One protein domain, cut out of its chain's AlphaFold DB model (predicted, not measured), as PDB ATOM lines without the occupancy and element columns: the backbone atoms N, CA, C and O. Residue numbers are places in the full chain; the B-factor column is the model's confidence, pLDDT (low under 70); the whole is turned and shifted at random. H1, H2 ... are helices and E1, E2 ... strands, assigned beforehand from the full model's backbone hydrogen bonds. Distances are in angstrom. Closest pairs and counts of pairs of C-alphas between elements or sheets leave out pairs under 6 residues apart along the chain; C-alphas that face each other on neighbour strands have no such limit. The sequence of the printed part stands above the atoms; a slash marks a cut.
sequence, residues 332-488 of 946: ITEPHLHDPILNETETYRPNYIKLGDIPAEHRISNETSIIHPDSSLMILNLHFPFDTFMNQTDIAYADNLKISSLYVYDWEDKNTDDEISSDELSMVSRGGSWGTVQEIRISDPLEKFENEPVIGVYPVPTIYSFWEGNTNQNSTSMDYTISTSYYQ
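Overview. This is residues 332 to 488 of the 946 residues of a protein of uncultured marine thaumarchaeote KM3_81_E07 (UniProt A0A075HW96). Two twisted sheets, the second only just so, lie face to face as a sandwich with crossed strands, E1, E6, E3 and E4 in one and E5, E2 and E9 in the other. The small hairpin of E7 and E8 lies beyond one end of this sandwich, and H1 lies beyond the opposite end. The printed part has 157 residues, under half of them in named elements, in the order E1 H1 E2 H2 E3 E4 E5 E6 E7 E8 E9; the class is mostly strand. The sheets run E1-E6-E3-E4, E5-E2-E9 and E7-E8, each antiparallel. The whole is compact, with a radius of gyration of the C-alphas of 17.0 A, yet only just elongated, spanning 54 by 35 by 22 A.

Arrangement. E1, residues 351 to 354, is an edge strand beside E6, residues 452 to 459, with N 353 and O 455 2.9 A apart. E3, residues 404 to 411, is the next neighbour of E6, with N 409 and O 454 2.8 A apart. E4, residues 425 to 432, forms a hairpin with E3, with N 406 and O 431 2.8 A apart, and bends by 71 degrees at residue 428. In the other sheet, E2, residues 377 to 383, pairs with E5, residues 437 to 443, through N 440 and O 380 at 2.8 A, and with E9, residues 479 to 488, through N 381 and O 483 at 2.8 A. The strands of the two sheets stand at 40 degrees; the closest C-alphas of E4 and E5 are those of Gly 431 and Ile 440, 5.4 A apart. H2, residues 386 to 389, only grazes the sheet E5 E2 E9, while H1, residues 362 to 365, is not on it. E6 runs on into E7, residues 462 to 465, at 56 degrees, and E7 forms a hairpin with E8, residues 469 to 474, with N 465 and O 469 2.8 A apart. H1 and H2 are too short for any O i to N i+4 pair; in each, the one O i to N i+3 pair is within hydrogen-bond range.

Along the chain. E1 begins at C-alpha 351 (41.758, -38.857, -13.154). E2 is 19.4 A long, E3 21.2 A, E4 18.8 A, E5 20.0 A and E6 22.2 A. E9, 30.5 A long, ends at C-alpha 488 (23.985, -18.035, -23.566).

Size, cuts and confidence. The C-alphas of Ser 365 and Ile 395, the two farthest apart, are 54.0 A apart. The printed part has no cut. The long links are H1 to E2, H2 to E3 and E3 to E4. Residues 332 to 350 hold no named element. The mean pLDDT of the printed part is 93.3, with residues 365 to 367 under 70.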
ATOM      1  N   ILE A 332      45.848 -38.206 -21.208       97.50
ATOM      2  CA  ILE A 332      45.973 -39.665 -21.241       97.50
ATOM      3  C   ILE A 332      45.442 -40.190 -19.909       97.50
ATOM      4  O   ILE A 332      45.794 -39.648 -18.860       97.50
ATOM      5  N   THR A 333      44.561 -41.191 -19.923       97.00
ATOM      6  CA  THR A 333      44.020 -41.753 -18.678       97.00
ATOM      7  C   THR A 333      45.041 -42.640 -17.972       97.00
ATOM      8  O   THR A 333      45.759 -43.422 -18.603       97.00
ATOM      9  N   GLU A 334      45.063 -42.575 -16.641       97.25
ATOM     10  CA  GLU A 334      45.808 -43.516 -15.800       97.25
ATOM     11  C   GLU A 334      44.802 -44.444 -15.100       97.25
ATOM     12  O   GLU A 334      44.154 -44.025 -14.137       97.25
ATOM     13  N   PRO A 335      44.601 -45.687 -15.579       95.62
ATOM     14  CA  PRO A 335      43.679 -46.622 -14.950       95.62
ATOM     15  C   PRO A 335      44.272 -47.202 -13.659       95.62
ATOM     16  O   PRO A 335      45.483 -47.383 -13.542       95.62
ATOM     17  N   HIS A 336      43.396 -47.605 -12.735       94.75
ATOM     18  CA  HIS A 336      43.740 -48.174 -11.422       94.75
ATOM     19  C   HIS A 336      44.371 -47.188 -10.413       94.75
ATOM     20  O   HIS A 336      45.029 -47.620  -9.464       94.75
ATOM     21  N   LEU A 337      44.156 -45.873 -10.560       95.38
ATOM     22  CA  LEU A 337      44.482 -44.919  -9.494       95.38
ATOM     23  C   LEU A 337      43.608 -45.174  -8.259       95.38
ATOM     24  O   LEU A 337      42.382 -45.149  -8.341       95.38
ATOM     25  N   HIS A 338      44.234 -45.378  -7.102       94.12
ATOM     26  CA  HIS A 338      43.530 -45.423  -5.821       94.12
ATOM     27  C   HIS A 338      43.261 -44.011  -5.285       94.12
ATOM     28  O   HIS A 338      43.991 -43.059  -5.586       94.12
ATOM     29  N   ASP A 339      42.196 -43.887  -4.499       93.44
ATOM     30  CA  ASP A 339      41.880 -42.682  -3.734       93.44
ATOM     31  C   ASP A 339      42.782 -42.577  -2.485       93.44
ATOM     32  O   ASP A 339      43.143 -43.623  -1.930       93.44
ATOM     33  N   PRO A 340      43.157 -41.369  -2.011       90.38
ATOM     34  CA  PRO A 340      43.964 -41.225  -0.798       90.38
ATOM     35  C   PRO A 340      43.283 -41.786   0.460       90.38
ATOM     36  O   PRO A 340      43.967 -42.324   1.334       90.38
ATOM     37  N   ILE A 341      41.948 -41.699   0.535       88.94
ATOM     38  CA  ILE A 341      41.147 -42.079   1.705       88.94
ATOM     39  C   ILE A 341      40.448 -43.426   1.480       88.94
ATOM     40  O   ILE A 341      40.648 -44.362   2.258       88.94
ATOM     41  N   LEU A 342      39.694 -43.574   0.388       85.94
ATOM     42  CA  LEU A 342      39.019 -44.823  -0.003       85.94
ATOM     43  C   LEU A 342      39.964 -45.769  -0.774       85.94
ATOM     44  O   LEU A 342      39.701 -46.199  -1.900       85.94
ATOM     45  N   ASN A 343      41.090 -46.096  -0.144       86.12
ATOM     46  CA  ASN A 343      42.160 -46.931  -0.692       86.12
ATOM     47  C   ASN A 343      41.865 -48.438  -0.521       86.12
ATOM     48  O   ASN A 343      42.592 -49.161   0.166       86.12
ATOM     49  N   GLU A 344      40.755 -48.904  -1.100       87.94
ATOM     50  CA  GLU A 344      40.359 -50.320  -1.081       87.94
ATOM     51  C   GLU A 344      40.783 -51.075  -2.354       87.94
ATOM     52  O   GLU A 344      40.902 -50.517  -3.447       87.94
ATOM     53  N   THR A 345      41.005 -52.387  -2.219       87.06
ATOM     54  CA  THR A 345      41.312 -53.287  -3.344       87.06
ATOM     55  C   THR A 345      40.199 -53.238  -4.394       87.06
ATOM     56  O   THR A 345      39.024 -53.227  -4.041       87.06
ATOM     57  N   GLU A 346      40.567 -53.225  -5.681       86.38
ATOM     58  CA  GLU A 346      39.635 -53.150  -6.828       86.38
ATOM     59  C   GLU A 346      38.736 -51.888  -6.862       86.38
ATOM     60  O   GLU A 346      37.905 -51.740  -7.759       86.38
ATOM     61  N   THR A 347      38.959 -50.927  -5.954       91.19
ATOM     62  CA  THR A 347      38.254 -49.640  -5.886       91.19
ATOM     63  C   THR A 347      39.191 -48.494  -6.264       91.19
ATOM     64  O   THR A 347      40.288 -48.350  -5.723       91.19
ATOM     65  N   TYR A 348      38.753 -47.676  -7.224       95.06
ATOM     66  CA  TYR A 348      39.597 -46.710  -7.931       95.06
ATOM     67  C   TYR A 348      38.900 -45.359  -8.111       95.06
ATOM     68  O   TYR A 348      37.674 -45.305  -8.263       95.06
ATOM     69  N   ARG A 349      39.687 -44.278  -8.146       95.81
ATOM     70  CA  ARG A 349      39.232 -42.913  -8.443       95.81
ATOM     71  C   ARG A 349      39.400 -42.545  -9.926       95.81
ATOM     72  O   ARG A 349      40.195 -43.175 -10.623       95.81
ATOM     73  N   PRO A 350      38.654 -41.541 -10.423       97.38
ATOM     74  CA  PRO A 350      38.939 -40.897 -11.702       97.38
ATOM     75  C   PRO A 350      40.321 -40.234 -11.735       97.38
ATOM     76  O   PRO A 350      40.913 -39.925 -10.701       97.38
ATOM     77  N   ASN A 351      40.788 -39.921 -12.941       97.69
ATOM     78  CA  ASN A 351      41.758 -38.857 -13.154       97.69
ATOM     79  C   ASN A 351      41.046 -37.515 -12.896       97.69
ATOM     80  O   ASN A 351      40.154 -37.139 -13.661       97.69
ATOM     81  N   TYR A 352      41.393 -36.837 -11.798       97.25
ATOM     82  CA  TYR A 352      40.837 -35.528 -11.436       97.25
ATOM     83  C   TYR A 352      41.582 -34.385 -12.136       97.25
ATOM     84  O   TYR A 352      42.806 -34.423 -12.268       97.25
ATOM     85  N   ILE A 353      40.835 -33.376 -12.582       96.81
ATOM     86  CA  ILE A 353      41.323 -32.211 -13.331       96.81
ATOM     87  C   ILE A 353      40.569 -30.979 -12.822       96.81
ATOM     88  O   ILE A 353      39.338 -30.958 -12.872       96.81
ATOM     89  N   LYS A 354      41.270 -29.941 -12.358       95.81
ATOM     90  CA  LYS A 354      40.633 -28.676 -11.965       95.81
ATOM     91  C   LYS A 354      40.211 -27.910 -13.221       95.81
ATOM     92  O   LYS A 354      41.015 -27.716 -14.132       95.81
ATOM     93  N   LEU A 355      38.977 -27.409 -13.281       94.69
ATOM     94  CA  LEU A 355      38.517 -26.593 -14.418       94.69
ATOM     95  C   LEU A 355      39.281 -25.256 -14.514       94.69
ATOM     96  O   LEU A 355      39.360 -24.660 -15.593       94.69
ATOM     97  N   GLY A 356      39.890 -24.811 -13.407       91.25
ATOM     98  CA  GLY A 356      40.826 -23.686 -13.350       91.25
ATOM     99  C   GLY A 356      42.117 -23.886 -14.160       91.25
ATOM    100  O   GLY A 356      42.660 -22.902 -14.665       91.25
ATOM    101  N   ASP A 357      42.562 -25.131 -14.367       91.38
ATOM    102  CA  ASP A 357      43.799 -25.444 -15.104       91.38
ATOM    103  C   ASP A 357      43.618 -25.404 -16.631       91.38
ATOM    104  O   ASP A 357      44.586 -25.194 -17.368       91.38
ATOM    105  N   ILE A 358      42.386 -25.575 -17.130       91.56
ATOM    106  CA  ILE A 358      42.080 -25.493 -18.567       91.56
ATOM    107  C   ILE A 358      42.172 -24.022 -19.012       91.56
ATOM    108  O   ILE A 358      41.410 -23.208 -18.488       91.56
ATOM    109  N   PRO A 359      43.051 -23.641 -19.962       87.94
ATOM    110  CA  PRO A 359      43.172 -22.250 -20.404       87.94
ATOM    111  C   PRO A 359      41.865 -21.716 -21.004       87.94
ATOM    112  O   PRO A 359      41.243 -22.399 -21.815       87.94
ATOM    113  N   ALA A 360      41.480 -20.490 -20.638       88.44
ATOM    114  CA  ALA A 360      40.224 -19.860 -21.054       88.44
ATOM    115  C   ALA A 360      40.412 -18.389 -21.454       88.44
ATOM    116  O   ALA A 360      41.246 -17.692 -20.870       88.44
ATOM    117  N   GLU A 361      39.624 -17.897 -22.413       82.56
ATOM    118  CA  GLU A 361      39.729 -16.513 -22.893       82.56
ATOM    119  C   GLU A 361      39.056 -15.537 -21.920       82.56
ATOM    120  O   GLU A 361      39.614 -14.474 -21.629       82.56
ATOM    121  N   HIS A 362      37.921 -15.917 -21.320       83.81
ATOM    122  CA  HIS A 362      37.223 -15.082 -20.329       83.81
ATOM    123  C   HIS A 362      38.065 -14.772 -19.076       83.81
ATOM    124  O   HIS A 362      37.871 -13.742 -18.432       83.81
ATOM    125  N   ARG A 363      39.056 -15.608 -18.744       84.12
ATOM    126  CA  ARG A 363      39.971 -15.369 -17.609       84.12
ATOM    127  C   ARG A 363      40.966 -14.236 -17.865       84.12
ATOM    128  O   ARG A 363      41.516 -13.684 -16.919       84.12
ATOM    129  N   ILE A 364      41.158 -13.841 -19.126       75.25
ATOM    130  CA  ILE A 364      41.988 -12.687 -19.509       75.25
ATOM    131  C   ILE A 364      41.240 -11.365 -19.245       75.25
ATOM    132  O   ILE A 364      41.871 -10.340 -18.988       75.25
ATOM    133  N   SER A 365      39.901 -11.369 -19.292       69.69
ATOM    134  CA  SER A 365      39.068 -10.200 -18.967       69.69
ATOM    135  C   SER A 365      38.611 -10.172 -17.503       69.69
ATOM    136  O   SER A 365      38.413  -9.081 -16.961       69.69
ATOM    137  N   ASN A 366      38.489 -11.332 -16.850       65.62
ATOM    138  CA  ASN A 366      38.157 -11.466 -15.431       65.62
ATOM    139  C   ASN A 366      38.977 -12.588 -14.759       65.62
ATOM    140  O   ASN A 366      38.565 -13.748 -14.749       65.62
ATOM    141  N   GLU A 367      40.117 -12.225 -14.159       63.62
ATOM    142  CA  GLU A 367      41.106 -13.157 -13.577       63.62
ATOM    143  C   GLU A 367      40.559 -14.079 -12.462       63.62
ATOM    144  O   GLU A 367      41.232 -15.039 -12.096       63.62
ATOM    145  N   THR A 368      39.367 -13.817 -11.908       75.38
ATOM    146  CA  THR A 368      38.785 -14.603 -10.800       75.38
ATOM    147  C   THR A 368      37.640 -15.537 -11.202       75.38
ATOM    148  O   THR A 368      37.066 -16.173 -10.323       75.38
ATOM    149  N   SER A 369      37.252 -15.610 -12.481       83.94
ATOM    150  CA  SER A 369      36.106 -16.430 -12.921       83.94
ATOM    151  C   SER A 369      36.568 -17.759 -13.521       83.94
ATOM    152  O   SER A 369      37.197 -17.763 -14.572       83.94
ATOM    153  N   ILE A 370      36.258 -18.898 -12.890       90.50
ATOM    154  CA  ILE A 370      36.557 -20.226 -13.472       90.50
ATOM    155  C   ILE A 370      35.543 -20.584 -14.578       90.50
ATOM    156  O   ILE A 370      35.905 -21.199 -15.583       90.50
ATOM    157  N   ILE A 371      34.290 -20.169 -14.395       93.50
ATOM    158  CA  ILE A 371      33.161 -20.341 -15.319       93.50
ATOM    159  C   ILE A 371      32.959 -19.046 -16.125       93.50
ATOM    160  O   ILE A 371      33.191 -17.948 -15.603       93.50
ATOM    161  N   HIS A 372      32.484 -19.147 -17.372       94.25
ATOM    162  CA  HIS A 372      32.194 -17.973 -18.200       94.25
ATOM    163  C   HIS A 372      31.017 -17.150 -17.615       94.25
ATOM    164  O   HIS A 372      29.924 -17.705 -17.447       94.25
ATOM    165  N   PRO A 373      31.176 -15.836 -17.347       91.88
ATOM    166  CA  PRO A 373      30.219 -15.040 -16.561       91.88
ATOM    167  C   PRO A 373      28.846 -14.817 -17.220       91.88
ATOM    168  O   PRO A 373      27.867 -14.626 -16.511       91.88
ATOM    169  N   ASP A 374      28.758 -14.858 -18.551       93.62
ATOM    170  CA  ASP A 374      27.487 -14.713 -19.285       93.62
ATOM    171  C   ASP A 374      26.815 -16.061 -19.641       93.62
ATOM    172  O   ASP A 374      25.885 -16.100 -20.445       93.62
ATOM    173  N   SER A 375      27.300 -17.193 -19.107       95.44
ATOM    174  CA  SER A 375      26.804 -18.523 -19.500       95.44
ATOM    175  C   SER A 375      25.558 -18.968 -18.722       95.44
ATOM    176  O   SER A 375      25.556 -19.011 -17.493       95.44
ATOM    177  N   SER A 376      24.508 -19.359 -19.451       95.75
ATOM    178  CA  SER A 376      23.292 -19.989 -18.908       95.75
ATOM    179  C   SER A 376      23.330 -21.518 -18.997       95.75
ATOM    180  O   SER A 376      22.582 -22.207 -18.304       95.75
ATOM    181  N   LEU A 377      24.209 -22.076 -19.833       97.56
ATOM    182  CA  LEU A 377      24.412 -23.515 -19.975       97.56
ATOM    183  C   LEU A 377      25.894 -23.815 -20.223       97.56
ATOM    184  O   LEU A 377      26.499 -23.277 -21.152       97.56
ATOM    185  N   MET A 378      26.457 -24.723 -19.427       97.56
ATOM    186  CA  MET A 378      27.743 -25.366 -19.690       97.56
ATOM    187  C   MET A 378      27.498 -26.794 -20.182       97.56
ATOM    188  O   MET A 378      26.749 -27.552 -19.561       97.56
ATOM    189  N   ILE A 379      28.152 -27.175 -21.278       97.38
ATOM    190  CA  ILE A 379      28.204 -28.557 -21.760       97.38
ATOM    191  C   ILE A 379      29.650 -29.032 -21.712       97.38
ATOM    192  O   ILE A 379      30.524 -28.430 -22.333       97.38
ATOM    193  N   LEU A 380      29.884 -30.127 -20.998       97.56
ATOM    194  CA  LEU A 380      31.177 -30.791 -20.925       97.56
ATOM    195  C   LEU A 380      31.114 -32.086 -21.736       97.56
ATOM    196  O   LEU A 380      30.232 -32.910 -21.501       97.56
ATOM    197  N   ASN A 381      32.046 -32.277 -22.667       97.31
ATOM    198  CA  ASN A 381      32.206 -33.532 -23.394       97.31
ATOM    199  C   ASN A 381      33.563 -34.155 -23.086       97.31
ATOM    200  O   ASN A 381      34.582 -33.463 -23.097       97.31
ATOM    201  N   LEU A 382      33.574 -35.469 -22.909       97.75
ATOM    202  CA  LEU A 382      34.755 -36.318 -23.018       97.75
ATOM    203  C   LEU A 382      34.653 -37.059 -24.348       97.75
ATOM    204  O   LEU A 382      33.586 -37.588 -24.657       97.75
ATOM    205  N   HIS A 383      35.733 -37.104 -25.123       97.25
ATOM    206  CA  HIS A 383      35.803 -37.941 -26.315       97.25
ATOM    207  C   HIS A 383      37.175 -38.587 -26.508       97.25
ATOM    208  O   HIS A 383      38.194 -38.085 -26.026       97.25
ATOM    209  N   PHE A 384      37.191 -39.722 -27.203       96.31
ATOM    210  CA  PHE A 384      38.395 -40.488 -27.520       96.31
ATOM    211  C   PHE A 384      38.241 -41.215 -28.870       96.31
ATOM    212  O   PHE A 384      37.133 -41.652 -29.190       96.31
ATOM    213  N   PRO A 385      39.322 -41.385 -29.660       96.12
ATOM    214  CA  PRO A 385      39.251 -42.034 -30.970       96.12
ATOM    215  C   PRO A 385      38.726 -43.476 -30.927       96.12
ATOM    216  O   PRO A 385      38.934 -44.214 -29.959       96.12
ATOM    217  N   PHE A 386      38.100 -43.917 -32.015       95.94
ATOM    218  CA  PHE A 386      37.449 -45.225 -32.114       95.94
ATOM    219  C   PHE A 386      38.411 -46.408 -31.921       95.94
ATOM    220  O   PHE A 386      38.064 -47.363 -31.231       95.94
ATOM    221  N   ASP A 387      39.653 -46.317 -32.410       93.94
ATOM    222  CA  ASP A 387      40.704 -47.325 -32.161       93.94
ATOM    223  C   ASP A 387      41.181 -47.359 -30.692       93.94
ATOM    224  O   ASP A 387      41.745 -48.352 -30.224       93.94
ATOM    225  N   THR A 388      40.951 -46.283 -29.934       93.88
ATOM    226  CA  THR A 388      41.192 -46.234 -28.486       93.88
ATOM    227  C   THR A 388      40.037 -46.885 -27.716       93.88
ATOM    228  O   THR A 388      40.286 -47.497 -26.674       93.88
ATOM    229  N   PHE A 389      38.811 -46.783 -28.245       95.75
ATOM    230  CA  PHE A 389      37.573 -47.377 -27.724       95.75
ATOM    231  C   PHE A 389      37.456 -48.884 -27.998       95.75
ATOM    232  O   PHE A 389      37.185 -49.646 -27.072       95.75
ATOM    233  N   MET A 390      37.669 -49.339 -29.234       95.06
ATOM    234  CA  MET A 390      37.485 -50.736 -29.639       95.06
ATOM    235  C   MET A 390      38.708 -51.272 -30.380       95.06
ATOM    236  O   MET A 390      39.139 -50.719 -31.389       95.06
ATOM    237  N   ASN A 391      39.223 -52.422 -29.941       93.31
ATOM    238  CA  ASN A 391      40.273 -53.124 -30.674       93.31
ATOM    239  C   ASN A 391      39.708 -53.786 -31.947       93.31
ATOM    240  O   ASN A 391      39.252 -54.929 -31.914       93.31
ATOM    241  N   GLN A 392      39.807 -53.102 -33.089       86.50
ATOM    242  CA  GLN A 392      39.357 -53.611 -34.394       86.50
ATOM    243  C   GLN A 392      40.140 -54.839 -34.909       86.50
ATOM    244  O   GLN A 392      39.771 -55.418 -35.929       86.50
ATOM    245  N   THR A 393      41.225 -55.248 -34.237       88.19
ATOM    246  CA  THR A 393      42.051 -56.404 -34.640       88.19
ATOM    247  C   THR A 393      41.675 -57.721 -33.957       88.19
ATOM    248  O   THR A 393      42.302 -58.747 -34.234       88.19
ATOM    249  N   ASP A 394      40.679 -57.712 -33.065       87.50
ATOM    250  CA  ASP A 394      40.235 -58.918 -32.366       87.50
ATOM    251  C   ASP A 394      39.423 -59.873 -33.266       87.50
ATOM    252  O   ASP A 394      38.890 -59.491 -34.307       87.50
ATOM    253  N   ILE A 395      39.342 -61.151 -32.882       87.75
ATOM    254  CA  ILE A 395      38.693 -62.195 -33.705       87.75
ATOM    255  C   ILE A 395      37.163 -62.078 -33.649       87.75
ATOM    256  O   ILE A 395      36.479 -62.425 -34.615       87.75
ATOM    257  N   ALA A 396      36.628 -61.591 -32.529       90.38
ATOM    258  CA  ALA A 396      35.216 -61.292 -32.351       90.38
ATOM    259  C   ALA A 396      35.008 -59.770 -32.318       90.38
ATOM    260  O   ALA A 396      35.621 -59.049 -31.532       90.38
ATOM    261  N   TYR A 397      34.118 -59.275 -33.179       92.81
ATOM    262  CA  TYR A 397      33.753 -57.860 -33.216       92.81
ATOM    263  C   TYR A 397      33.120 -57.422 -31.882       92.81
ATOM    264  O   TYR A 397      32.324 -58.167 -31.310       92.81
ATOM    265  N   ALA A 398      33.463 -56.219 -31.406       93.06
ATOM    266  CA  ALA A 398      33.026 -55.650 -30.124       93.06
ATOM    267  C   ALA A 398      33.331 -56.504 -28.868       93.06
ATOM    268  O   ALA A 398      32.726 -56.297 -27.818       93.06
ATOM    269  N   ASP A 399      34.280 -57.442 -28.938       92.75
ATOM    270  CA  ASP A 399      34.678 -58.292 -27.799       92.75
ATOM    271  C   ASP A 399      35.700 -57.621 -26.857       92.75
ATOM    272  O   ASP A 399      35.970 -58.101 -25.760       92.75
ATOM    273  N   ASN A 400      36.268 -56.491 -27.289       94.88
ATOM    274  CA  ASN A 400      37.407 -55.833 -26.659       94.88
ATOM    275  C   ASN A 400      37.215 -54.305 -26.692       94.88
ATOM    276  O   ASN A 400      37.740 -53.601 -27.561       94.88
ATOM    277  N   LEU A 401      36.376 -53.831 -25.768       95.50
ATOM    278  CA  LEU A 401      35.967 -52.440 -25.579       95.50
ATOM    279  C   LEU A 401      36.632 -51.847 -24.329       95.50
ATOM    280  O   LEU A 401      36.576 -52.423 -23.236       95.50
ATOM    281  N   LYS A 402      37.206 -50.655 -24.480       96.00
ATOM    282  CA  LYS A 402      37.693 -49.791 -23.404       96.00
ATOM    283  C   LYS A 402      36.801 -48.558 -23.339       96.00
ATOM    284  O   LYS A 402      36.685 -47.814 -24.305       96.00
ATOM    285  N   ILE A 403      36.173 -48.360 -22.187       94.69
ATOM    286  CA  ILE A 403      35.221 -47.276 -21.938       94.69
ATOM    287  C   ILE A 403      35.729 -46.354 -20.833       94.69
ATOM    288  O   ILE A 403      36.443 -46.773 -19.917       94.69
ATOM    289  N   SER A 404      35.322 -45.092 -20.909       96.06
ATOM    290  CA  SER A 404      35.524 -44.105 -19.855       96.06
ATOM    291  C   SER A 404      34.194 -43.436 -19.511       96.06
ATOM    292  O   SER A 404      33.239 -43.477 -20.286       96.06
ATOM    293  N   SER A 405      34.091 -42.874 -18.313       96.00
ATOM    294  CA  SER A 405      32.913 -42.130 -17.864       96.00
ATOM    295  C   SER A 405      33.329 -40.774 -17.324       96.00
ATOM    296  O   SER A 405      34.373 -40.645 -16.685       96.00
ATOM    297  N   LEU A 406      32.493 -39.777 -17.575       97.56
ATOM    298  CA  LEU A 406      32.718 -38.393 -17.206       97.56
ATOM    299  C   LEU A 406      31.941 -38.051 -15.931       97.56
ATOM    300  O   LEU A 406      30.802 -38.485 -15.742       97.56
ATOM    301  N   TYR A 407      32.554 -37.250 -15.070       97.12
ATOM    302  CA  TYR A 407      31.980 -36.751 -13.824       97.12
ATOM    303  C   TYR A 407      32.350 -35.281 -13.634       97.12
ATOM    304  O   TYR A 407      33.413 -34.846 -14.078       97.12
ATOM    305  N   VAL A 408      31.492 -34.532 -12.945       97.00
ATOM    306  CA  VAL A 408      31.762 -33.163 -12.495       97.00
ATOM    307  C   VAL A 408      31.426 -33.051 -11.014       97.00
ATOM    308  O   VAL A 408      30.377 -33.532 -10.577       97.00
ATOM    309  N   TYR A 409      32.309 -32.402 -10.264       96.75
ATOM    310  CA  TYR A 409      32.212 -32.197  -8.825       96.75
ATOM    311  C   TYR A 409      32.415 -30.723  -8.464       96.75
ATOM    312  O   TYR A 409      33.120 -30.000  -9.171       96.75
ATOM    313  N   ASP A 410      31.856 -30.322  -7.328       95.75
ATOM    314  CA  ASP A 410      32.305 -29.164  -6.561       95.75
ATOM    315  C   ASP A 410      33.235 -29.678  -5.448       95.75
ATOM    316  O   ASP A 410      32.889 -30.637  -4.745       95.75
ATOM    317  N   TRP A 411      34.439 -29.114  -5.334       96.56
ATOM    318  CA  TRP A 411      35.478 -29.592  -4.414       96.56
ATOM    319  C   TRP A 411      35.874 -28.519  -3.399       96.56
ATOM    320  O   TRP A 411      36.381 -27.456  -3.760       96.56
ATOM    321  N   GLU A 412      35.668 -28.835  -2.120       95.75
ATOM    322  CA  GLU A 412      36.162 -28.078  -0.969       95.75
ATOM    323  C   GLU A 412      37.390 -28.807  -0.395       95.75
ATOM    324  O   GLU A 412      37.240 -29.905   0.140       95.75
ATOM    325  N   ASP A 413      38.577 -28.192  -0.463       93.81
ATOM    326  CA  ASP A 413      39.780 -28.641   0.259       93.81
ATOM    327  C   ASP A 413      39.574 -28.438   1.775       93.81
ATOM    328  O   ASP A 413      39.862 -27.380   2.350       93.81
ATOM    329  N   LYS A 414      38.992 -29.452   2.422       92.62
ATOM    330  CA  LYS A 414      38.585 -29.442   3.839       92.62
ATOM    331  C   LYS A 414      39.784 -29.619   4.761       92.62
ATOM    332  O   LYS A 414      39.717 -29.235   5.935       92.62
ATOM    333  N   ASN A 415      40.855 -30.238   4.268       92.00
ATOM    334  CA  ASN A 415      42.017 -30.620   5.064       92.00
ATOM    335  C   ASN A 415      43.232 -29.674   4.884       92.00
ATOM    336  O   ASN A 415      44.057 -29.558   5.797       92.00
ATOM    337  N   THR A 416      43.256 -28.889   3.804       91.94
ATOM    338  CA  THR A 416      44.268 -27.900   3.383       91.94
ATOM    339  C   THR A 416      45.601 -28.484   2.902       91.94
ATOM    340  O   THR A 416      46.668 -27.958   3.247       91.94
ATOM    341  N   ASP A 417      45.552 -29.559   2.107       92.81
ATOM    342  CA  ASP A 417      46.731 -30.182   1.473       92.81
ATOM    343  C   ASP A 417      46.790 -30.103  -0.067       92.81
ATOM    344  O   ASP A 417      47.839 -30.434  -0.626       92.81
ATOM    345  N   ASP A 418      45.754 -29.576  -0.738       91.38
ATOM    346  CA  ASP A 418      45.618 -29.491  -2.209       91.38
ATOM    347  C   ASP A 418      45.598 -30.868  -2.936       91.38
ATOM    348  O   ASP A 418      45.748 -30.930  -4.160       91.38
ATOM    349  N   GLU A 419      45.380 -31.992  -2.226       93.56
ATOM    350  CA  GLU A 419      45.240 -33.342  -2.811       93.56
ATOM    351  C   GLU A 419      43.769 -33.816  -2.880       93.56
ATOM    352  O   GLU A 419      43.261 -34.468  -1.974       93.56
ATOM    353  N   ILE A 420      43.106 -33.591  -4.025       95.56
ATOM    354  CA  ILE A 420      41.693 -33.961  -4.271       95.56
ATOM    355  C   ILE A 420      41.375 -35.421  -3.863       95.56
ATOM    356  O   ILE A 420      41.782 -36.372  -4.551       95.56
ATOM    357  N   SER A 421      40.585 -35.598  -2.797       94.06
ATOM    358  CA  SER A 421      40.125 -36.892  -2.269       94.06
ATOM    359  C   SER A 421      38.605 -37.074  -2.352       94.06
ATOM    360  O   SER A 421      37.824 -36.122  -2.375       94.06
ATOM    361  N   SER A 422      38.149 -38.327  -2.384       92.38
ATOM    362  CA  SER A 422      36.724 -38.644  -2.556       92.38
ATOM    363  C   SER A 422      35.789 -38.159  -1.440       92.38
ATOM    364  O   SER A 422      34.614 -37.916  -1.718       92.38
ATOM    365  N   ASP A 423      36.273 -37.976  -0.208       92.38
ATOM    366  CA  ASP A 423      35.506 -37.435   0.925       92.38
ATOM    367  C   ASP A 423      35.324 -35.906   0.887       92.38
ATOM    368  O   ASP A 423      34.412 -35.352   1.522       92.38
ATOM    369  N   GLU A 424      36.124 -35.227   0.068       94.50
ATOM    370  CA  GLU A 424      36.042 -33.793  -0.179       94.50
ATOM    371  C   GLU A 424      35.064 -33.421  -1.310       94.50
ATOM    372  O   GLU A 424      34.495 -32.330  -1.281       94.50
ATOM    373  N   LEU A 425      34.775 -34.346  -2.235       94.75
ATOM    374  CA  LEU A 425      33.952 -34.107  -3.430       94.75
ATOM    375  C   LEU A 425      32.428 -34.157  -3.192       94.75
ATOM    376  O   LEU A 425      31.885 -35.179  -2.748       94.75
ATOM    377  N   SER A 426      31.734 -33.102  -3.637       94.12
ATOM    378  CA  SER A 426      30.289 -33.083  -3.906       94.12
ATOM    379  C   SER A 426      30.034 -33.367  -5.390       94.12
ATOM    380  O   SER A 426      30.529 -32.639  -6.246       94.12
ATOM    381  N   MET A 427      29.284 -34.413  -5.751       93.94
ATOM    382  CA  MET A 427      28.995 -34.716  -7.164       93.94
ATOM    383  C   MET A 427      27.912 -33.789  -7.726       93.94
ATOM    384  O   MET A 427      26.772 -33.824  -7.270       93.94
ATOM    385  N   VAL A 428      28.234 -33.030  -8.775       94.38
ATOM    386  CA  VAL A 428      27.274 -32.168  -9.485       94.38
ATOM    387  C   VAL A 428      26.493 -32.980 -10.517       94.38
ATOM    388  O   VAL A 428      25.265 -33.022 -10.499       94.38
ATOM    389  N   SER A 429      27.199 -33.661 -11.423       93.88
ATOM    390  CA  SER A 429      26.581 -34.466 -12.482       93.88
ATOM    391  C   SER A 429      27.556 -35.505 -13.046       93.88
ATOM    392  O   SER A 429      28.754 -35.490 -12.748       93.88
ATOM    393  N   ARG A 430      27.045 -36.435 -13.857       93.38
ATOM    394  CA  ARG A 430      27.820 -37.512 -14.487       93.38
ATOM    395  C   ARG A 430      27.254 -37.913 -15.847       93.38
ATOM    396  O   ARG A 430      26.049 -37.807 -16.057       93.38
ATOM    397  N   GLY A 431      28.120 -38.419 -16.720       93.50
ATOM    398  CA  GLY A 431      27.770 -38.887 -18.058       93.50
ATOM    399  C   GLY A 431      28.570 -40.122 -18.465       93.50
ATOM    400  O   GLY A 431      29.801 -40.123 -18.413       93.50
ATOM    401  N   GLY A 432      27.884 -41.191 -18.865       91.00
ATOM    402  CA  GLY A 432      28.500 -42.433 -19.325       91.00
ATOM    403  C   GLY A 432      27.748 -43.058 -20.497       91.00
ATOM    404  O   GLY A 432      26.539 -43.254 -20.436       91.00
ATOM    405  N   SER A 433      28.493 -43.410 -21.541       92.44
ATOM    406  CA  SER A 433      28.019 -44.101 -22.742       92.44
ATOM    407  C   SER A 433      29.010 -45.202 -23.114       92.44
ATOM    408  O   SER A 433      30.210 -45.093 -22.852       92.44
ATOM    409  N   TRP A 434      28.533 -46.250 -23.774       93.62
ATOM    410  CA  TRP A 434      29.369 -47.253 -24.435       93.62
ATOM    411  C   TRP A 434      29.676 -46.837 -25.874       93.62
ATOM    412  O   TRP A 434      29.418 -47.580 -26.820       93.62
ATOM    413  N   GLY A 435      30.207 -45.629 -26.030       94.94
ATOM    414  CA  GLY A 435      30.623 -45.049 -27.303       94.94
ATOM    415  C   GLY A 435      31.831 -44.133 -27.118       94.94
ATOM    416  O   GLY A 435      32.394 -44.029 -26.028       94.94
ATOM    417  N   THR A 436      32.233 -43.451 -28.187       96.75
ATOM    418  CA  THR A 436      33.437 -42.600 -28.216       96.75
ATOM    419  C   THR A 436      33.265 -41.212 -27.595       96.75
ATOM    420  O   THR A 436      34.250 -40.483 -27.492       96.75
ATOM    421  N   VAL A 437      32.047 -40.831 -27.183       96.88
ATOM    422  CA  VAL A 437      31.730 -39.503 -26.628       96.88
ATOM    423  C   VAL A 437      30.739 -39.607 -25.461       96.88
ATOM    424  O   VAL A 437      29.712 -40.286 -25.569       96.88
ATOM    425  N   GLN A 438      31.015 -38.895 -24.366       97.06
ATOM    426  CA  GLN A 438      30.141 -38.723 -23.198       97.06
ATOM    427  C   GLN A 438      29.836 -37.232 -23.001       97.06
ATOM    428  O   GLN A 438      30.769 -36.434 -22.933       97.06
ATOM    429  N   GLU A 439      28.559 -36.856 -22.866       97.12
ATOM    430  CA  GLU A 439      28.108 -35.470 -22.641       97.12
ATOM    431  C   GLU A 439      27.560 -35.293 -21.208       97.12
ATOM    432  O   GLU A 439      26.820 -36.139 -20.705       97.12
ATOM    433  N   ILE A 440      27.879 -34.168 -20.562       97.56
ATOM    434  CA  ILE A 440      27.241 -33.661 -19.336       97.56
ATOM    435  C   ILE A 440      26.728 -32.247 -19.599       97.56
ATOM    436  O   ILE A 440      27.410 -31.446 -20.240       97.56
ATOM    437  N   ARG A 441      25.555 -31.910 -19.052       97.00
ATOM    438  CA  ARG A 441      24.959 -30.570 -19.140       97.00
ATOM    439  C   ARG A 441      24.670 -29.988 -17.759       97.00
ATOM    440  O   ARG A 441      24.014 -30.634 -16.945       97.00
ATOM    441  N   ILE A 442      25.140 -28.766 -17.516       96.88
ATOM    442  CA  ILE A 442      24.994 -28.040 -16.247       96.88
ATOM    443  C   ILE A 442      24.373 -26.668 -16.533       96.88
ATOM    444  O   ILE A 442      24.970 -25.812 -17.188       96.88
ATOM    445  N   SER A 443      23.142 -26.498 -16.058       95.06
ATOM    446  CA  SER A 443      22.300 -25.305 -16.202       95.06
ATOM    447  C   SER A 443      22.659 -24.243 -15.164       95.06
ATOM    448  O   SER A 443      22.887 -24.601 -14.009       95.06
ATOM    449  N   ASP A 444      22.674 -22.969 -15.567       94.12
ATOM    450  CA  ASP A 444      23.098 -21.812 -14.759       94.12
ATOM    451  C   ASP A 444      24.399 -22.091 -13.973       94.12
ATOM    452  O   ASP A 444      24.421 -22.018 -12.746       94.12
ATOM    453  N   PRO A 445      25.504 -22.464 -14.656       94.50
ATOM    454  CA  PRO A 445      26.682 -23.080 -14.035       94.50
ATOM    455  C   PRO A 445      27.362 -22.219 -12.959       94.50
ATOM    456  O   PRO A 445      27.990 -22.764 -12.058       94.50
ATOM    457  N   LEU A 446      27.206 -20.894 -13.007       92.00
ATOM    458  CA  LEU A 446      27.695 -19.959 -11.983       92.00
ATOM    459  C   LEU A 446      26.988 -20.115 -10.624       92.00
ATOM    460  O   LEU A 446      27.532 -19.693  -9.610       92.00
ATOM    461  N   GLU A 447      25.796 -20.712 -10.602       91.69
ATOM    462  CA  GLU A 447      25.004 -21.000  -9.399       91.69
ATOM    463  C   GLU A 447      25.144 -22.470  -8.943       91.69
ATOM    464  O   GLU A 447      24.407 -22.917  -8.064       91.69
ATOM    465  N   LYS A 448      26.046 -23.253  -9.560       91.19
ATOM    466  CA  LYS A 448      26.183 -24.710  -9.341       91.19
ATOM    467  C   LYS A 448      27.496 -25.154  -8.691       91.19
ATOM    468  O   LYS A 448      27.635 -26.344  -8.419       91.19
ATOM    469  N   PHE A 449      28.409 -24.226  -8.417       92.88
ATOM    470  CA  PHE A 449      29.662 -24.470  -7.700       92.88
ATOM    471  C   PHE A 449      29.813 -23.414  -6.603       92.88
ATOM    472  O   PHE A 449      29.771 -22.219  -6.902       92.88
ATOM    473  N   GLU A 450      29.978 -23.836  -5.350       91.38
ATOM    474  CA  GLU A 450      30.354 -22.932  -4.254       91.38
ATOM    475  C   GLU A 450      31.886 -22.871  -4.081       91.38
ATOM    476  O   GLU A 450      32.398 -21.912  -3.496       91.38
ATOM    477  N   ASN A 451      32.617 -23.859  -4.617       93.75
ATOM    478  CA  ASN A 451      34.048 -24.083  -4.413       93.75
ATOM    479  C   ASN A 451      34.790 -24.241  -5.765       93.75
ATOM    480  O   ASN A 451      34.478 -23.537  -6.729       93.75
ATOM    481  N   GLU A 452      35.834 -25.083  -5.852       94.69
ATOM    482  CA  GLU A 452      36.581 -25.296  -7.103       94.69
ATOM    483  C   GLU A 452      35.921 -26.394  -7.973       94.69
ATOM    484  O   GLU A 452      35.807 -27.541  -7.528       94.69
ATOM    485  N   PRO A 453      35.519 -26.102  -9.231       96.50
ATOM    486  CA  PRO A 453      34.949 -27.106 -10.127       96.50
ATOM    487  C   PRO A 453      36.002 -28.126 -10.579       96.50
ATOM    488  O   PRO A 453      37.007 -27.768 -11.204       96.50
ATOM    489  N   VAL A 454      35.743 -29.413 -10.336       97.62
ATOM    490  CA  VAL A 454      36.634 -30.526 -10.701       97.62
ATOM    491  C   VAL A 454      35.949 -31.465 -11.691       97.62
ATOM    492  O   VAL A 454      34.803 -31.874 -11.508       97.62
ATOM    493  N   ILE A 455      36.675 -31.856 -12.734       98.12
ATOM    494  CA  ILE A 455      36.276 -32.873 -13.708       98.12
ATOM    495  C   ILE A 455      36.920 -34.204 -13.322       98.12
ATOM    496  O   ILE A 455      38.118 -34.264 -13.043       98.12
ATOM    497  N   GLY A 456      36.142 -35.285 -13.338       98.12
ATOM    498  CA  GLY A 456      36.639 -36.655 -13.217       98.12
ATOM    499  C   GLY A 456      36.529 -37.410 -14.536       98.12
ATOM    500  O   GLY A 456      35.422 -37.723 -14.973       98.12
ATOM    501  N   VAL A 457      37.664 -37.773 -15.133       98.19
ATOM    502  CA  VAL A 457      37.720 -38.758 -16.225       98.19
ATOM    503  C   VAL A 457      37.971 -40.128 -15.608       98.19
ATOM    504  O   VAL A 457      39.050 -40.390 -15.085       98.19
ATOM    505  N   TYR A 458      36.970 -41.004 -15.611       97.69
ATOM    506  CA  TYR A 458      37.058 -42.337 -15.017       97.69
ATOM    507  C   TYR A 458      37.344 -43.388 -16.097       97.69
ATOM    508  O   TYR A 458      36.403 -43.834 -16.761       97.69
ATOM    509  N   PRO A 459      38.604 -43.797 -16.338       96.56
ATOM    510  CA  PRO A 459      38.881 -44.983 -17.145       96.56
ATOM    511  C   PRO A 459      38.333 -46.218 -16.425       96.56
ATOM    512  O   PRO A 459      38.691 -46.492 -15.277       96.56
ATOM    513  N   VAL A 460      37.469 -46.986 -17.088       95.69
ATOM    514  CA  VAL A 460      36.956 -48.228 -16.500       95.69
ATOM    515  C   VAL A 460      38.121 -49.225 -16.386       95.69
ATOM    516  O   VAL A 460      38.842 -49.431 -17.366       95.69
ATOM    517  N   PRO A 461      38.365 -49.824 -15.201       95.19
ATOM    518  CA  PRO A 461      39.605 -50.554 -14.921       95.19
ATOM    519  C   PRO A 461      39.733 -51.879 -15.679       95.19
ATOM    520  O   PRO A 461      40.835 -52.415 -15.767       95.19
ATOM    521  N   THR A 462      38.653 -52.409 -16.256       96.19
ATOM    522  CA  THR A 462      38.663 -53.652 -17.039       96.19
ATOM    523  C   THR A 462      38.123 -53.463 -18.453       96.19
ATOM    524  O   THR A 462      37.327 -52.564 -18.723       96.19
ATOM    525  N   ILE A 463      38.574 -54.327 -19.362       95.62
ATOM    526  CA  ILE A 463      38.071 -54.445 -20.735       95.62
ATOM    527  C   ILE A 463      36.707 -55.143 -20.705       95.62
ATOM    528  O   ILE A 463      36.512 -56.112 -19.962       95.62
ATOM    529  N   TYR A 464      35.778 -54.691 -21.541       95.38
ATOM    530  CA  TYR A 464      34.459 -55.300 -21.693       95.38
ATOM    531  C   TYR A 464      34.235 -55.873 -23.096       95.38
ATOM    532  O   TYR A 464      34.719 -55.345 -24.091       95.38
ATOM    533  N   SER A 465      33.447 -56.939 -23.149       94.06
ATOM    534  CA  SER A 465      32.926 -57.579 -24.349       94.06
ATOM    535  C   SER A 465      31.436 -57.275 -24.476       94.06
ATOM    536  O   SER A 465      30.687 -57.400 -23.503       94.06
ATOM    537  N   PHE A 466      30.969 -56.950 -25.681       93.25
ATOM    538  CA  PHE A 466      29.539 -56.934 -25.994       93.25
ATOM    539  C   PHE A 466      28.892 -58.307 -25.745       93.25
ATOM    540  O   PHE A 466      27.735 -58.362 -25.330       93.25
ATOM    541  N   TRP A 467      29.610 -59.412 -25.962       92.31
ATOM    542  CA  TRP A 467      29.080 -60.777 -25.884       92.31
ATOM    543  C   TRP A 467      28.977 -61.302 -24.449       92.31
ATOM    544  O   TRP A 467      27.935 -61.862 -24.086       92.31
ATOM    545  N   GLU A 468      30.031 -61.104 -23.651       93.00
ATOM    546  CA  GLU A 468      30.209 -61.703 -22.315       93.00
ATOM    547  C   GLU A 468      30.170 -60.693 -21.149       93.00
ATOM    548  O   GLU A 468      30.027 -61.090 -19.992       93.00
ATOM    549  N   GLY A 469      30.255 -59.385 -21.415       94.06
ATOM    550  CA  GLY A 469      30.321 -58.353 -20.379       94.06
ATOM    551  C   GLY A 469      31.743 -58.128 -19.869       94.06
ATOM    552  O   GLY A 469      32.661 -57.937 -20.660       94.06
ATOM    553  N   ASN A 470      31.946 -58.076 -18.549       93.94
ATOM    554  CA  ASN A 470      33.274 -57.800 -17.991       93.94
ATOM    555  C   ASN A 470      34.224 -58.980 -18.251       93.94
ATOM    556  O   ASN A 470      34.042 -60.057 -17.682       93.94
ATOM    557  N   THR A 471      35.267 -58.765 -19.057       94.44
ATOM    558  CA  THR A 471      36.259 -59.808 -19.384       94.44
ATOM    559  C   THR A 471      37.165 -60.158 -18.199       94.44
ATOM    560  O   THR A 471      37.832 -61.192 -18.213       94.44
ATOM    561  N   ASN A 472      37.196 -59.309 -17.162       93.38
ATOM    562  CA  ASN A 472      38.132 -59.355 -16.032       93.38
ATOM    563  C   ASN A 472      39.613 -59.204 -16.447       93.38
ATOM    564  O   ASN A 472      40.512 -59.512 -15.666       93.38
ATOM    565  N   GLN A 473      39.879 -58.718 -17.664       94.62
ATOM    566  CA  GLN A 473      41.208 -58.301 -18.110       94.62
ATOM    567  C   GLN A 473      41.400 -56.810 -17.817       94.62
ATOM    568  O   GLN A 473      40.499 -56.015 -18.081       94.62
ATOM    569  N   ASN A 474      42.562 -56.418 -17.291       95.50
ATOM    570  CA  ASN A 474      42.863 -55.016 -16.995       95.50
ATOM    571  C   ASN A 474      42.824 -54.148 -18.263       95.50
ATOM    572  O   ASN A 474      43.434 -54.476 -19.283       95.50
ATOM    573  N   SER A 475      42.156 -53.004 -18.157       95.19
ATOM    574  CA  SER A 475      42.169 -51.945 -19.159       95.19
ATOM    575  C   SER A 475      43.524 -51.231 -19.197       95.19
ATOM    576  O   SER A 475      44.367 -51.367 -18.304       95.19
ATOM    577  N   THR A 476      43.734 -50.455 -20.254       95.06
ATOM    578  CA  THR A 476      44.951 -49.677 -20.516       95.06
ATOM    579  C   THR A 476      44.622 -48.195 -20.628       95.06
ATOM    580  O   THR A 476      43.462 -47.822 -20.795       95.06
ATOM    581  N   SER A 477      45.650 -47.352 -20.540       96.06
ATOM    582  CA  SER A 477      45.540 -45.915 -20.791       96.06
ATOM    583  C   SER A 477      44.854 -45.617 -22.128       96.06
ATOM    584  O   SER A 477      45.077 -46.306 -23.130       96.06
ATOM    585  N   MET A 478      44.033 -44.575 -22.135       95.19
ATOM    586  CA  MET A 478      43.312 -44.062 -23.295       95.19
ATOM    587  C   MET A 478      43.726 -42.610 -23.517       95.19
ATOM    588  O   MET A 478      43.666 -41.816 -22.579       95.19
ATOM    589  N   ASP A 479      44.121 -42.264 -24.739       96.81
ATOM    590  CA  ASP A 479      44.219 -40.866 -25.158       96.81
ATOM    591  C   ASP A 479      42.799 -40.286 -25.254       96.81
ATOM    592  O   ASP A 479      41.898 -40.946 -25.780       96.81
ATOM    593  N   TYR A 480      42.583 -39.079 -24.736       96.94
ATOM    594  CA  TYR A 480      41.277 -38.416 -24.735       96.94
ATOM    595  C   TYR A 480      41.402 -36.905 -24.932       96.94
ATOM    596  O   TYR A 480      42.451 -36.309 -24.673       96.94
ATOM    597  N   THR A 481      40.292 -36.275 -25.305       97.69
ATOM    598  CA  THR A 481      40.104 -34.823 -25.262       97.69
ATOM    599  C   THR A 481      38.849 -34.492 -24.458       97.69
ATOM    600  O   THR A 481      37.807 -35.135 -24.590       97.69
ATOM    601  N   ILE A 482      38.961 -33.484 -23.598       97.31
ATOM    602  CA  ILE A 482      37.838 -32.824 -22.933       97.31
ATOM    603  C   ILE A 482      37.536 -31.544 -23.703       97.31
ATOM    604  O   ILE A 482      38.459 -30.791 -24.023       97.31
ATOM    605  N   SER A 483      36.256 -31.253 -23.926       95.56
ATOM    606  CA  SER A 483      35.805 -29.927 -24.349       95.56
ATOM    607  C   SER A 483      34.732 -29.364 -23.417       95.56
ATOM    608  O   SER A 483      33.806 -30.070 -23.023       95.56
ATOM    609  N   THR A 484      34.858 -28.083 -23.063       96.44
ATOM    610  CA  THR A 484      33.884 -27.326 -22.260       96.44
ATOM    611  C   THR A 484      33.295 -26.225 -23.132       96.44
ATOM    612  O   THR A 484      33.997 -25.282 -23.488       96.44
ATOM    613  N   SER A 485      32.024 -26.345 -23.499       96.25
ATOM    614  CA  SER A 485      31.297 -25.347 -24.289       96.25
ATOM    615  C   SER A 485      30.356 -24.541 -23.405       96.25
ATOM    616  O   SER A 485      29.480 -25.111 -22.751       96.25
ATOM    617  N   TYR A 486      30.486 -23.220 -23.444       97.12
ATOM    618  CA  TYR A 486      29.574 -22.291 -22.786       97.12
ATOM    619  C   TYR A 486      28.568 -21.728 -23.791       97.12
ATOM    620  O   TYR A 486      28.941 -21.323 -24.895       97.12
ATOM    621  N   TYR A 487      27.298 -21.669 -23.396       97.31
ATOM    622  CA  TYR A 487      26.203 -21.103 -24.182       97.31
ATOM    623  C   TYR A 487      25.460 -20.024 -23.382       97.31
ATOM    624  O   TYR A 487      25.331 -20.125 -22.158       97.31
ATOM    625  N   GLN A 488      24.933 -19.026 -24.092       96.25
ATOM    626  CA  GLN A 488      23.985 -18.035 -23.566       96.25
ATOM    627  C   GLN A 488      22.696 -18.027 -24.395       96.25
ATOM    628  O   GLN A 488      22.722 -18.355 -25.589       96.25
TER     629      GLN A 488